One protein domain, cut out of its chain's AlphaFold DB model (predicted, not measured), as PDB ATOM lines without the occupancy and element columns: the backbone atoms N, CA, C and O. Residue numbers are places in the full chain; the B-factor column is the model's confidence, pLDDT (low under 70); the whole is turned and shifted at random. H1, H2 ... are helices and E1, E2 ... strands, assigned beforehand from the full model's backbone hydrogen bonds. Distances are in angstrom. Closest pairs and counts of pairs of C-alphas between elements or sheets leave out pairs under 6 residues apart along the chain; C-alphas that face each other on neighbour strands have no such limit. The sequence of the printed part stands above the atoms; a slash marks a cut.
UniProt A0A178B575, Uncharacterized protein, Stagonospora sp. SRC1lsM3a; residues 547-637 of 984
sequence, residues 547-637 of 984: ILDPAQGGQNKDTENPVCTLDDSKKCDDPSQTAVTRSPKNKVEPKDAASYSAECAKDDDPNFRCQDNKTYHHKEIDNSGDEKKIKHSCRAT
ATOM      1  N   ILE A 547      25.481  40.956  -1.826       88.00
ATOM      2  CA  ILE A 547      26.162  41.578  -2.970       88.00
ATOM      3  C   ILE A 547      25.123  42.021  -4.012       88.00
ATOM      4  O   ILE A 547      23.974  41.581  -3.977       88.00
ATOM      5  N   LEU A 548      25.504  42.893  -4.949       87.81
ATOM      6  CA  LEU A 548      24.633  43.278  -6.069       87.81
ATOM      7  C   LEU A 548      24.287  42.043  -6.922       87.81
ATOM      8  O   LEU A 548      25.174  41.243  -7.207       87.81
ATOM      9  N   ASP A 549      23.025  41.885  -7.339       88.62
ATOM     10  CA  ASP A 549      22.575  40.782  -8.202       88.62
ATOM     11  C   ASP A 549      23.137  40.978  -9.622       88.62
ATOM     12  O   ASP A 549      22.629  41.821 -10.377       88.62
ATOM     13  N   PRO A 550      24.149  40.194 -10.045       85.56
ATOM     14  CA  PRO A 550      24.762  40.371 -11.356       85.56
ATOM     15  C   PRO A 550      23.753  40.128 -12.489       85.56
ATOM     16  O   PRO A 550      23.887  40.702 -13.569       85.56
ATOM     17  N   ALA A 551      22.686  39.351 -12.248       88.81
ATOM     18  CA  ALA A 551      21.655  39.089 -13.243       88.81
ATOM     19  C   ALA A 551      20.752  40.297 -13.524       88.81
ATOM     20  O   ALA A 551      20.041  40.292 -14.533       88.81
ATOM     21  N   GLN A 552      20.747  41.329 -12.674       89.38
ATOM     22  CA  GLN A 552      19.911  42.509 -12.882       89.38
ATOM     23  C   GLN A 552      20.423  43.375 -14.047       89.38
ATOM     24  O   GLN A 552      19.626  43.773 -14.901       89.38
ATOM     25  N   GLY A 553      21.745  43.564 -14.134       84.31
ATOM     26  CA  GLY A 553      22.412  44.429 -15.111       84.31
ATOM     27  C   GLY A 553      22.272  45.923 -14.802       84.31
ATOM     28  O   GLY A 553      21.222  46.372 -14.350       84.31
ATOM     29  N   GLY A 554      23.330  46.698 -15.066       81.31
ATOM     30  CA  GLY A 554      23.322  48.162 -14.917       81.31
ATOM     31  C   GLY A 554      23.326  48.682 -13.474       81.31
ATOM     32  O   GLY A 554      23.012  49.849 -13.266       81.31
ATOM     33  N   GLN A 555      23.657  47.840 -12.491       82.06
ATOM     34  CA  GLN A 555      23.780  48.237 -11.086       82.06
ATOM     35  C   GLN A 555      25.243  48.493 -10.728       82.06
ATOM     36  O   GLN A 555      26.133  47.772 -11.173       82.06
ATOM     37  N   ASN A 556      25.477  49.511  -9.913       81.00
ATOM     38  CA  ASN A 556      26.780  49.891  -9.376       81.00
ATOM     39  C   ASN A 556      26.635  50.285  -7.896       81.00
ATOM     40  O   ASN A 556      25.537  50.245  -7.334       81.00
ATOM     41  N   LYS A 557      27.737  50.678  -7.253       77.75
ATOM     42  CA  LYS A 557      27.739  51.073  -5.835       77.75
ATOM     43  C   LYS A 557      26.857  52.280  -5.497       77.75
ATOM     44  O   LYS A 557      26.446  52.418  -4.345       77.75
ATOM     45  N   ASP A 558      26.524  53.082  -6.503       79.50
ATOM     46  CA  ASP A 558      25.728  54.305  -6.386       79.50
ATOM     47  C   ASP A 558      24.247  54.098  -6.744       79.50
ATOM     48  O   ASP A 558      23.457  55.039  -6.692       79.50
ATOM     49  N   THR A 559      23.835  52.875  -7.098       82.12
ATOM     50  CA  THR A 559      22.429  52.566  -7.383       82.12
ATOM     51  C   THR A 559      21.606  52.725  -6.105       82.12
ATOM     52  O   THR A 559      21.807  51.978  -5.154       82.12
ATOM     53  N   GLU A 560      20.677  53.684  -6.085       80.94
ATOM     54  CA  GLU A 560      19.929  54.094  -4.882       80.94
ATOM     55  C   GLU A 560      19.115  52.951  -4.248       80.94
ATOM     56  O   GLU A 560      19.047  52.834  -3.026       80.94
ATOM     57  N   ASN A 561      18.554  52.066  -5.079       85.31
ATOM     58  CA  ASN A 561      17.792  50.888  -4.659       85.31
ATOM     59  C   ASN A 561      18.301  49.642  -5.405       85.31
ATOM     60  O   ASN A 561      17.684  49.211  -6.388       85.31
ATOM     61  N   PRO A 562      19.462  49.086  -5.008       88.06
ATOM     62  CA  PRO A 562      20.039  47.952  -5.701       88.06
ATOM     63  C   PRO A 562      19.237  46.676  -5.426       88.06
ATOM     64  O   PRO A 562      18.606  46.512  -4.384       88.06
ATOM     65  N   VAL A 563      19.290  45.741  -6.371       87.00
ATOM     66  CA  VAL A 563      18.739  44.400  -6.189       87.00
ATOM     67  C   VAL A 563      19.887  43.574  -5.649       87.00
ATOM     68  O   VAL A 563      20.903  43.420  -6.316       87.00
ATOM     69  N   CYS A 564      19.734  43.093  -4.426       87.44
ATOM     70  CA  CYS A 564      20.785  42.389  -3.715       87.44
ATOM     71  C   CYS A 564      20.520  40.881  -3.706       87.44
ATOM     72  O   CYS A 564      19.373  40.437  -3.651       87.44
ATOM     73  N   THR A 565      21.590  40.095  -3.756       87.88
ATOM     74  CA  THR A 565      21.586  38.639  -3.592       87.88
ATOM     75  C   THR A 565      22.623  38.243  -2.548       87.88
ATOM     76  O   THR A 565      23.595  38.963  -2.341       87.88
ATOM     77  N   LEU A 566      22.428  37.113  -1.875       87.31
ATOM     78  CA  LEU A 566      23.388  36.611  -0.891       87.31
ATOM     79  C   LEU A 566      24.711  36.220  -1.579       87.31
ATOM     80  O   LEU A 566      24.688  35.660  -2.679       87.31
ATOM     81  N   ASP A 567      25.854  36.496  -0.943       88.69
ATOM     82  CA  ASP A 567      27.183  36.048  -1.394       88.69
ATOM     83  C   ASP A 567      27.381  34.564  -1.047       88.69
ATOM     84  O   ASP A 567      28.049  34.209  -0.073       88.69
ATOM     85  N   ASP A 568      26.746  33.689  -1.830       88.25
ATOM     86  CA  ASP A 568      26.724  32.241  -1.581       88.25
ATOM     87  C   ASP A 568      28.112  31.597  -1.602       88.25
ATOM     88  O   ASP A 568      28.328  30.595  -0.926       88.25
ATOM     89  N   SER A 569      29.078  32.188  -2.308       87.00
ATOM     90  CA  SER A 569      30.453  31.681  -2.355       87.00
ATOM     91  C   SER A 569      31.140  31.711  -0.986       87.00
ATOM     92  O   SER A 569      32.060  30.940  -0.754       87.00
ATOM     93  N   LYS A 570      30.689  32.561  -0.051       87.88
ATOM     94  CA  LYS A 570      31.195  32.562   1.334       87.88
ATOM     95  C   LYS A 570      30.695  31.390   2.177       87.88
ATOM     96  O   LYS A 570      31.173  31.216   3.291       87.88
ATOM     97  N   LYS A 571      29.705  30.645   1.683       87.44
ATOM     98  CA  LYS A 571      29.114  29.495   2.371       87.44
ATOM     99  C   LYS A 571      29.686  28.157   1.912       87.44
ATOM    100  O   LYS A 571      29.227  27.129   2.391       87.44
ATOM    101  N   CYS A 572      30.632  28.163   0.979       90.81
ATOM    102  CA  CYS A 572      31.341  26.954   0.596       90.81
ATOM    103  C   CYS A 572      32.408  26.640   1.649       90.81
ATOM    104  O   CYS A 572      33.218  27.507   1.975       90.81
ATOM    105  N   ASP A 573      32.397  25.416   2.181       90.69
ATOM    106  CA  ASP A 573      33.327  24.984   3.236       90.69
ATOM    107  C   ASP A 573      34.782  24.906   2.738       90.69
ATOM    108  O   ASP A 573      35.725  25.086   3.508       90.69
ATOM    109  N   ASP A 574      34.967  24.656   1.440       89.38
ATOM    110  CA  ASP A 574      36.267  24.584   0.778       89.38
ATOM    111  C   ASP A 574      36.578  25.910   0.049       89.38
ATOM    112  O   ASP A 574      35.829  26.295  -0.855       89.38
ATOM    113  N   PRO A 575      37.695  26.597   0.371       86.00
ATOM    114  CA  PRO A 575      38.109  27.836  -0.294       86.00
ATOM    115  C   PRO A 575      38.340  27.715  -1.810       86.00
ATOM    116  O   PRO A 575      38.385  28.736  -2.495       86.00
ATOM    117  N   SER A 576      38.526  26.498  -2.334       85.69
ATOM    118  CA  SER A 576      38.687  26.219  -3.769       85.69
ATOM    119  C   SER A 576      37.360  26.047  -4.524       85.69
ATOM    120  O   SER A 576      37.352  25.907  -5.750       85.69
ATOM    121  N   GLN A 577      36.231  26.062  -3.811       93.19
ATOM    122  CA  GLN A 577      34.901  25.949  -4.394       93.19
ATOM    123  C   GLN A 577      34.226  27.313  -4.518       93.19
ATOM    124  O   GLN A 577      34.446  28.225  -3.722       93.19
ATOM    125  N   THR A 578      33.339  27.442  -5.503       92.06
ATOM    126  CA  THR A 578      32.410  28.572  -5.571       92.06
ATOM    127  C   THR A 578      30.978  28.085  -5.733       92.06
ATOM    128  O   THR A 578      30.727  26.955  -6.161       92.06
ATOM    129  N   ALA A 579      30.027  28.930  -5.340       93.75
ATOM    130  CA  ALA A 579      28.614  28.596  -5.419       93.75
ATOM    131  C   ALA A 579      28.051  28.841  -6.827       93.75
ATOM    132  O   ALA A 579      28.449  29.779  -7.531       93.75
ATOM    133  N   VAL A 580      27.063  28.032  -7.218       92.38
ATOM    134  CA  VAL A 580      26.269  28.272  -8.432       92.38
ATOM    135  C   VAL A 580      25.533  29.609  -8.369       92.38
ATOM    136  O   VAL A 580      25.116  30.083  -7.312       92.38
ATOM    137  N   THR A 581      25.305  30.221  -9.529       87.75
ATOM    138  CA  THR A 581      24.490  31.430  -9.597       87.75
ATOM    139  C   THR A 581      23.029  31.071  -9.368       87.75
ATOM    140  O   THR A 581      22.441  30.306 -10.136       87.75
ATOM    141  N   ARG A 582      22.413  31.683  -8.354       84.75
ATOM    142  CA  ARG A 582      21.001  31.460  -8.024       84.75
ATOM    143  C   ARG A 582      20.085  31.630  -9.232       84.75
ATOM    144  O   ARG A 582      20.185  32.588 -10.004       84.75
ATOM    145  N   SER A 583      19.116  30.724  -9.349       76.50
ATOM    146  CA  SER A 583      18.017  30.907 -10.290       76.50
ATOM    147  C   SER A 583      17.106  32.053  -9.815       76.50
ATOM    148  O   SER A 583      16.938  32.250  -8.609       76.50
ATOM    149  N   PRO A 584      16.429  32.778 -10.727       70.25
ATOM    150  CA  PRO A 584      15.465  33.814 -10.346       70.25
ATOM    151  C   PRO A 584      14.314  33.319  -9.455       70.25
ATOM    152  O   PRO A 584      13.656  34.142  -8.826       70.25
ATOM    153  N   LYS A 585      14.058  32.001  -9.425       72.62
ATOM    154  CA  LYS A 585      13.003  31.367  -8.624       72.62
ATOM    155  C   LYS A 585      13.445  31.053  -7.187       72.62
ATOM    156  O   LYS A 585      12.584  30.884  -6.338       72.62
ATOM    157  N   ASN A 586      14.752  31.047  -6.910       73.44
ATOM    158  CA  ASN A 586      15.330  30.696  -5.605       73.44
ATOM    159  C   ASN A 586      15.879  31.940  -4.880       73.44
ATOM    160  O   ASN A 586      17.005  31.946  -4.370       73.44
ATOM    161  N   LYS A 587      15.099  33.029  -4.876       73.62
ATOM    162  CA  LYS A 587      15.416  34.205  -4.061       73.62
ATOM    163  C   LYS A 587      15.182  33.857  -2.596       73.62
ATOM    164  O   LYS A 587      14.084  33.460  -2.230       73.62
ATOM    165  N   VAL A 588      16.220  34.005  -1.785       75.81
ATOM    166  CA  VAL A 588      16.145  33.823  -0.335       75.81
ATOM    167  C   VAL A 588      16.010  35.196   0.294       75.81
ATOM    168  O   VAL A 588      16.846  36.074   0.064       75.81
ATOM    169  N   GLU A 589      14.931  35.392   1.043       80.38
ATOM    170  CA  GLU A 589      14.769  36.605   1.835       80.38
ATOM    171  C   GLU A 589      15.802  36.634   2.973       80.38
ATOM    172  O   GLU A 589      16.221  35.573   3.436       80.38
ATOM    173  N   PRO A 590      16.200  37.821   3.468       78.62
ATOM    174  CA  PRO A 590      17.161  37.960   4.570       78.62
ATOM    175  C   PRO A 590      16.892  37.066   5.782       78.62
ATOM    176  O   PRO A 590      17.820  36.481   6.335       78.62
ATOM    177  N   LYS A 591      15.620  36.876   6.148       79.94
ATOM    178  CA  LYS A 591      15.205  36.003   7.261       79.94
ATOM    179  C   LYS A 591      15.536  34.517   7.046       79.94
ATOM    180  O   LYS A 591      15.764  33.799   8.012       79.94
ATOM    181  N   ASP A 592      15.607  34.078   5.792       81.75
ATOM    182  CA  ASP A 592      15.855  32.689   5.392       81.75
ATOM    183  C   ASP A 592      17.320  32.484   4.957       81.75
ATOM    184  O   ASP A 592      17.736  31.387   4.578       81.75
ATOM    185  N   ALA A 593      18.141  33.541   5.016       79.25
ATOM    186  CA  ALA A 593      19.539  33.487   4.611       79.25
ATOM    187  C   ALA A 593      20.326  32.470   5.438       79.25
ATOM    188  O   ALA A 593      21.180  31.792   4.880       79.25
ATOM    189  N   ALA A 594      20.035  32.306   6.729       77.56
ATOM    190  CA  ALA A 594      20.754  31.368   7.590       77.56
ATOM    191  C   ALA A 594      20.496  29.888   7.243       77.56
ATOM    192  O   ALA A 594      21.397  29.069   7.389       77.56
ATOM    193  N   SER A 595      19.301  29.541   6.749       80.50
ATOM    194  CA  SER A 595      18.902  28.154   6.465       80.50
ATOM    195  C   SER A 595      19.239  27.688   5.045       80.50
ATOM    196  O   SER A 595      19.162  26.496   4.747       80.50
ATOM    197  N   TYR A 596      19.633  28.601   4.155       83.56
ATOM    198  CA  TYR A 596      19.988  28.259   2.780       83.56
ATOM    199  C   TYR A 596      21.377  27.611   2.674       83.56
ATOM    200  O   TYR A 596      22.386  28.249   2.998       83.56
ATOM    201  N   SER A 597      21.420  26.391   2.133       87.06
ATOM    202  CA  SER A 597      22.643  25.682   1.741       87.06
ATOM    203  C   SER A 597      22.999  26.009   0.287       87.06
ATOM    204  O   SER A 597      22.156  25.891  -0.603       87.06
ATOM    205  N   ALA A 598      24.225  26.481   0.053       90.50
ATOM    206  CA  ALA A 598      24.716  26.788  -1.284       90.50
ATOM    207  C   ALA A 598      25.200  25.509  -1.982       90.50
ATOM    208  O   ALA A 598      25.917  24.708  -1.390       90.50
ATOM    209  N   GLU A 599      24.842  25.331  -3.254       93.56
ATOM    210  CA  GLU A 599      25.445  24.284  -4.077       93.56
ATOM    211  C   GLU A 599      26.834  24.749  -4.525       93.56
ATOM    212  O   GLU A 599      26.960  25.651  -5.360       93.56
ATOM    213  N   CYS A 600      27.863  24.147  -3.932       94.38
ATOM    214  CA  CYS A 600      29.268  24.459  -4.169       94.38
ATOM    215  C   CYS A 600      29.938  23.359  -5.000       94.38
ATOM    216  O   CYS A 600      29.660  22.170  -4.830       94.38
ATOM    217  N   ALA A 601      30.821  23.759  -5.911       95.56
ATOM    218  CA  ALA A 601      31.666  22.857  -6.687       95.56
ATOM    219  C   ALA A 601      33.007  23.531  -6.993       95.56
ATOM    220  O   ALA A 601      33.145  24.749  -6.846       95.56
ATOM    221  N   LYS A 602      33.999  22.739  -7.410       94.31
ATOM    222  CA  LYS A 602      35.323  23.253  -7.771       94.31
ATOM    223  C   LYS A 602      35.205  24.217  -8.952       94.31
ATOM    224  O   LYS A 602      34.562  23.894  -9.953       94.31
ATOM    225  N   ASP A 603      35.813  25.388  -8.820       92.50
ATOM    226  CA  ASP A 603      35.810  26.427  -9.846       92.50
ATOM    227  C   ASP A 603      37.187  26.482 -10.516       92.50
ATOM    228  O   ASP A 603      38.147  27.001  -9.947       92.50
ATOM    229  N   ASP A 604      37.294  25.885 -11.704       90.94
ATOM    230  CA  ASP A 604      38.553  25.824 -12.454       90.94
ATOM    231  C   ASP A 604      38.895  27.176 -13.133       90.94
ATOM    232  O   ASP A 604      40.039  27.369 -13.547       90.94
ATOM    233  N   ASP A 605      37.946  28.123 -13.229       89.56
ATOM    234  CA  ASP A 605      38.151  29.473 -13.784       89.56
ATOM    235  C   ASP A 605      37.444  30.560 -12.935       89.56
ATOM    236  O   ASP A 605      36.489  31.220 -13.370       89.56
ATOM    237  N   PRO A 606      37.950  30.828 -11.713       84.94
ATOM    238  CA  PRO A 606      37.341  31.794 -10.798       84.94
ATOM    239  C   PRO A 606      37.371  33.237 -11.329       84.94
ATOM    240  O   PRO A 606      36.668  34.100 -10.800       84.94
ATOM    241  N   ASN A 607      38.161  33.500 -12.378       82.44
ATOM    242  CA  ASN A 607      38.344  34.812 -12.991       82.44
ATOM    243  C   ASN A 607      37.527  35.007 -14.277       82.44
ATOM    244  O   ASN A 607      37.675  36.049 -14.924       82.44
ATOM    245  N   PHE A 608      36.662  34.060 -14.651       88.25
ATOM    246  CA  PHE A 608      35.821  34.187 -15.837       88.25
ATOM    247  C   PHE A 608      34.982  35.476 -15.799       88.25
ATOM    248  O   PHE A 608      34.239  35.739 -14.849       88.25
ATOM    249  N   ARG A 609      35.046  36.272 -16.873       84.12
ATOM    250  CA  ARG A 609      34.255  37.502 -17.043       84.12
ATOM    251  C   ARG A 609      33.546  37.509 -18.386       84.12
ATOM    252  O   ARG A 609      34.116  37.157 -19.416       84.12
ATOM    253  N   CYS A 610      32.306  37.988 -18.386       86.44
ATOM    254  CA  CYS A 610      31.582  38.235 -19.624       86.44
ATOM    255  C   CYS A 610      32.078  39.509 -20.306       86.44
ATOM    256  O   CYS A 610      32.193  40.551 -19.669       86.44
ATOM    257  N   GLN A 611      32.347  39.427 -21.612       83.56
ATOM    258  CA  GLN A 611      32.822  40.568 -22.403       83.56
ATOM    259  C   GLN A 611      31.735  41.630 -22.633       83.56
ATOM    260  O   GLN A 611      32.046  42.808 -22.784       83.56
ATOM    261  N   ASP A 612      30.464  41.220 -22.680       80.12
ATOM    262  CA  ASP A 612      29.325  42.109 -22.916       80.12
ATOM    263  C   ASP A 612      28.715  42.564 -21.583       80.12
ATOM    264  O   ASP A 612      28.213  41.742 -20.812       80.12
ATOM    265  N   ASN A 613      28.689  43.879 -21.343       81.81
ATOM    266  CA  ASN A 613      28.079  44.497 -20.160       81.81
ATOM    267  C   ASN A 613      26.551  44.285 -20.067       81.81
ATOM    268  O   ASN A 613      25.942  44.564 -19.032       81.81
ATOM    269  N   LYS A 614      25.923  43.772 -21.131       86.75
ATOM    270  CA  LYS A 614      24.517  43.341 -21.178       86.75
ATOM    271  C   LYS A 614      24.309  41.895 -20.753       86.75
ATOM    272  O   LYS A 614      23.163  41.426 -20.723       86.75
ATOM    273  N   THR A 615      25.389  41.196 -20.427       88.56
ATOM    274  CA  THR A 615      25.383  39.819 -19.946       88.56
ATOM    275  C   THR A 615      26.024  39.722 -18.567       88.56
ATOM    276  O   THR A 615      26.794  40.587 -18.165       88.56
ATOM    277  N   TYR A 616      25.676  38.679 -17.825       91.19
ATOM    278  CA  TYR A 616      26.226  38.397 -16.507       91.19
ATOM    279  C   TYR A 616      26.844  37.005 -16.469       91.19
ATOM    280  O   TYR A 616      26.428  36.107 -17.209       91.19
ATOM    281  N   HIS A 617      27.828  36.845 -15.585       91.81
ATOM    282  CA  HIS A 617      28.489  35.573 -15.324       91.81
ATOM    283  C   HIS A 617      27.532  34.630 -14.604       91.81
ATOM    284  O   HIS A 617      27.156  34.857 -13.455       91.81
ATOM    285  N   HIS A 618      27.107  33.588 -15.305       93.12
ATOM    286  CA  HIS A 618      26.252  32.546 -14.774       93.12
ATOM    287  C   HIS A 618      27.066  31.275 -14.537       93.12
ATOM    288  O   HIS A 618      27.672  30.742 -15.469       93.12
ATOM    289  N   LYS A 619      27.052  30.807 -13.289       94.12
ATOM    290  CA  LYS A 619      27.695  29.585 -12.807       94.12
ATOM    291  C   LYS A 619      26.647  28.488 -12.634       94.12
ATOM    292  O   LYS A 619      25.649  28.706 -11.948       94.12
ATOM    293  N   GLU A 620      26.887  27.328 -13.227       94.44
ATOM    294  CA  GLU A 620      26.073  26.114 -13.077       94.44
ATOM    295  C   GLU A 620      26.991  24.916 -12.785       94.44
ATOM    296  O   GLU A 620      28.139  24.926 -13.218       94.44
ATOM    297  N   ILE A 621      26.533  23.906 -12.036       94.25
ATOM    298  CA  ILE A 621      27.328  22.681 -11.840       94.25
ATOM    299  C   ILE A 621      27.251  21.843 -13.111       94.25
ATOM    300  O   ILE A 621      26.161  21.484 -13.565       94.25
ATOM    301  N   ASP A 622      28.415  21.506 -13.653       91.25
ATOM    302  CA  ASP A 622      28.540  20.508 -14.697       91.25
ATOM    303  C   ASP A 622      28.549  19.111 -14.076       91.25
ATOM    304  O   ASP A 622      29.444  18.756 -13.307       91.25
ATOM    305  N   ASN A 623      27.529  18.325 -14.411       90.00
ATOM    306  CA  ASN A 623      27.394  16.936 -13.977       90.00
ATOM    307  C   ASN A 623      27.873  15.943 -15.056       90.00
ATOM    308  O   ASN A 623      27.547  14.763 -14.974       90.00
ATOM    309  N   SER A 624      28.571  16.403 -16.103       85.06
ATOM    310  CA  SER A 624      28.962  15.556 -17.241       85.06
ATOM    311  C   SER A 624      30.269  14.769 -17.063       85.06
ATOM    312  O   SER A 624      30.598  13.972 -17.941       85.06
ATOM    313  N   GLY A 625      30.991  14.931 -15.946       84.12
ATOM    314  CA  GLY A 625      32.222  14.185 -15.643       84.12
ATOM    315  C   GLY A 625      32.272  13.608 -14.222       84.12
ATOM    316  O   GLY A 625      31.374  13.843 -13.417       84.12
ATOM    317  N   ASP A 626      33.347  12.869 -13.920       84.44
ATOM    318  CA  ASP A 626      33.556  12.184 -12.627       84.44
ATOM    319  C   ASP A 626      33.748  13.149 -11.437       84.44
ATOM    320  O   ASP A 626      33.544  12.773 -10.282       84.44
ATOM    321  N   GLU A 627      34.091  14.415 -11.703       87.50
ATOM    322  CA  GLU A 627      34.186  15.487 -10.704       87.50
ATOM    323  C   GLU A 627      33.154  16.588 -10.986       87.50
ATOM    324  O   GLU A 627      33.065  17.096 -12.106       87.50
ATOM    325  N   LYS A 628      32.415  17.018  -9.952       92.25
ATOM    326  CA  LYS A 628      31.510  18.177 -10.038       92.25
ATOM    327  C   LYS A 628      32.323  19.464 -10.153       92.25
ATOM    328  O   LYS A 628      33.043  19.829  -9.220       92.25
ATOM    329  N   LYS A 629      32.161  20.171 -11.269       94.62
ATOM    330  CA  LYS A 629      32.868  21.426 -11.562       94.62
ATOM    331  C   LYS A 629      31.893  22.541 -11.901       94.62
ATOM    332  O   LYS A 629      30.795  22.285 -12.390       94.62
ATOM    333  N   ILE A 630      32.287  23.784 -11.651       95.25
ATOM    334  CA  ILE A 630      31.532  24.951 -12.099       95.25
ATOM    335  C   ILE A 630      31.752  25.151 -13.599       95.25
ATOM    336  O   ILE A 630      32.876  25.240 -14.083       95.25
ATOM    337  N   LYS A 631      30.649  25.273 -14.331       94.50
ATOM    338  CA  LYS A 631      30.608  25.707 -15.720       94.50
ATOM    339  C   LYS A 631      30.186  27.163 -15.790       94.50
ATOM    340  O   LYS A 631      29.180  27.577 -15.207       94.50
ATOM    341  N   HIS A 632      30.949  27.938 -16.548       93.00
ATOM    342  CA  HIS A 632      30.703  29.356 -16.746       93.00
ATOM    343  C   HIS A 632      29.972  29.606 -18.064       93.00
ATOM    344  O   HIS A 632      30.313  29.056 -19.110       93.00
ATOM    345  N   SER A 633      28.963  30.470 -18.026       93.50
ATOM    346  CA  SER A 633      28.276  30.962 -19.218       93.50
ATOM    347  C   SER A 633      27.920  32.438 -19.063       93.50
ATOM    348  O   SER A 633      27.771  32.943 -17.952       93.50
ATOM    349  N   CYS A 634      27.768  33.144 -20.182       92.31
ATOM    350  CA  CYS A 634      27.274  34.518 -20.192       92.31
ATOM    351  C   CYS A 634      25.792  34.531 -20.550       92.31
ATOM    352  O   CYS A 634      25.405  34.099 -21.636       92.31
ATOM    353  N   ARG A 635      24.944  35.024 -19.641       91.25
ATOM    354  CA  ARG A 635      23.490  35.117 -19.859       91.25
ATOM    355  C   ARG A 635      23.047  36.572 -19.905       91.25
ATOM    356  O   ARG A 635      23.590  37.403 -19.193       91.25
ATOM    357  N   ALA A 636      22.053  36.901 -20.733       90.00
ATOM    358  CA  ALA A 636      21.524  38.266 -20.812       90.00
ATOM    359  C   ALA A 636      20.926  38.714 -19.467       90.00
ATOM    360  O   ALA A 636      20.156  37.967 -18.851       90.00
ATOM    361  N   THR A 637      21.247  39.938 -19.048       91.00
ATOM    362  CA  THR A 637      20.706  40.543 -17.824       91.00
ATOM    363  C   THR A 637      19.196  40.769 -17.937       91.00
ATOM    364  O   THR A 637      18.626  40.831 -19.034       91.00
TER     365      THR A 637
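Overview. This is residues 547 to 637 of the 984 residues of an uncharacterized protein of Stagonospora sp. SRC1lsM3a (UniProt A0A178B575). What shape? With little regular structure, a long hairpin, E4 and E5, has a short one, E2 and E3, near one end and H1 beside E2. What is printed? The printed part has 91 residues, 29 in named elements, mostly strand: E1, H1, E2 to E5. It is compact, with radius of gyration of the C-alphas 13.6 A and spans 44 by 34 by 23 A.

Arrangement. What pairs? E4, residues 615 to 622, and E5, 629 to 636, form an antiparallel hairpin, N 618 and O 633 within hydrogen-bond range at 2.8 A. What else? E2, residues 577 to 579, and E3, 600 to 602, do likewise, N 578 and O 601 at 3.0 A; C-alpha 602 is 4.9 A from C-alpha 629 of E5.

Along the chain. Where is E1? E1, residues 564 to 566, begins at (20.785, 42.389, -3.715), before H1, 568 to 571. Where does E5 end? E5 ends at (21.524, 38.266, -20.812).

Size, cuts and confidence. Any cut? The printed part has no cut. Long links? E2 to E3 and E3 to E4 are long.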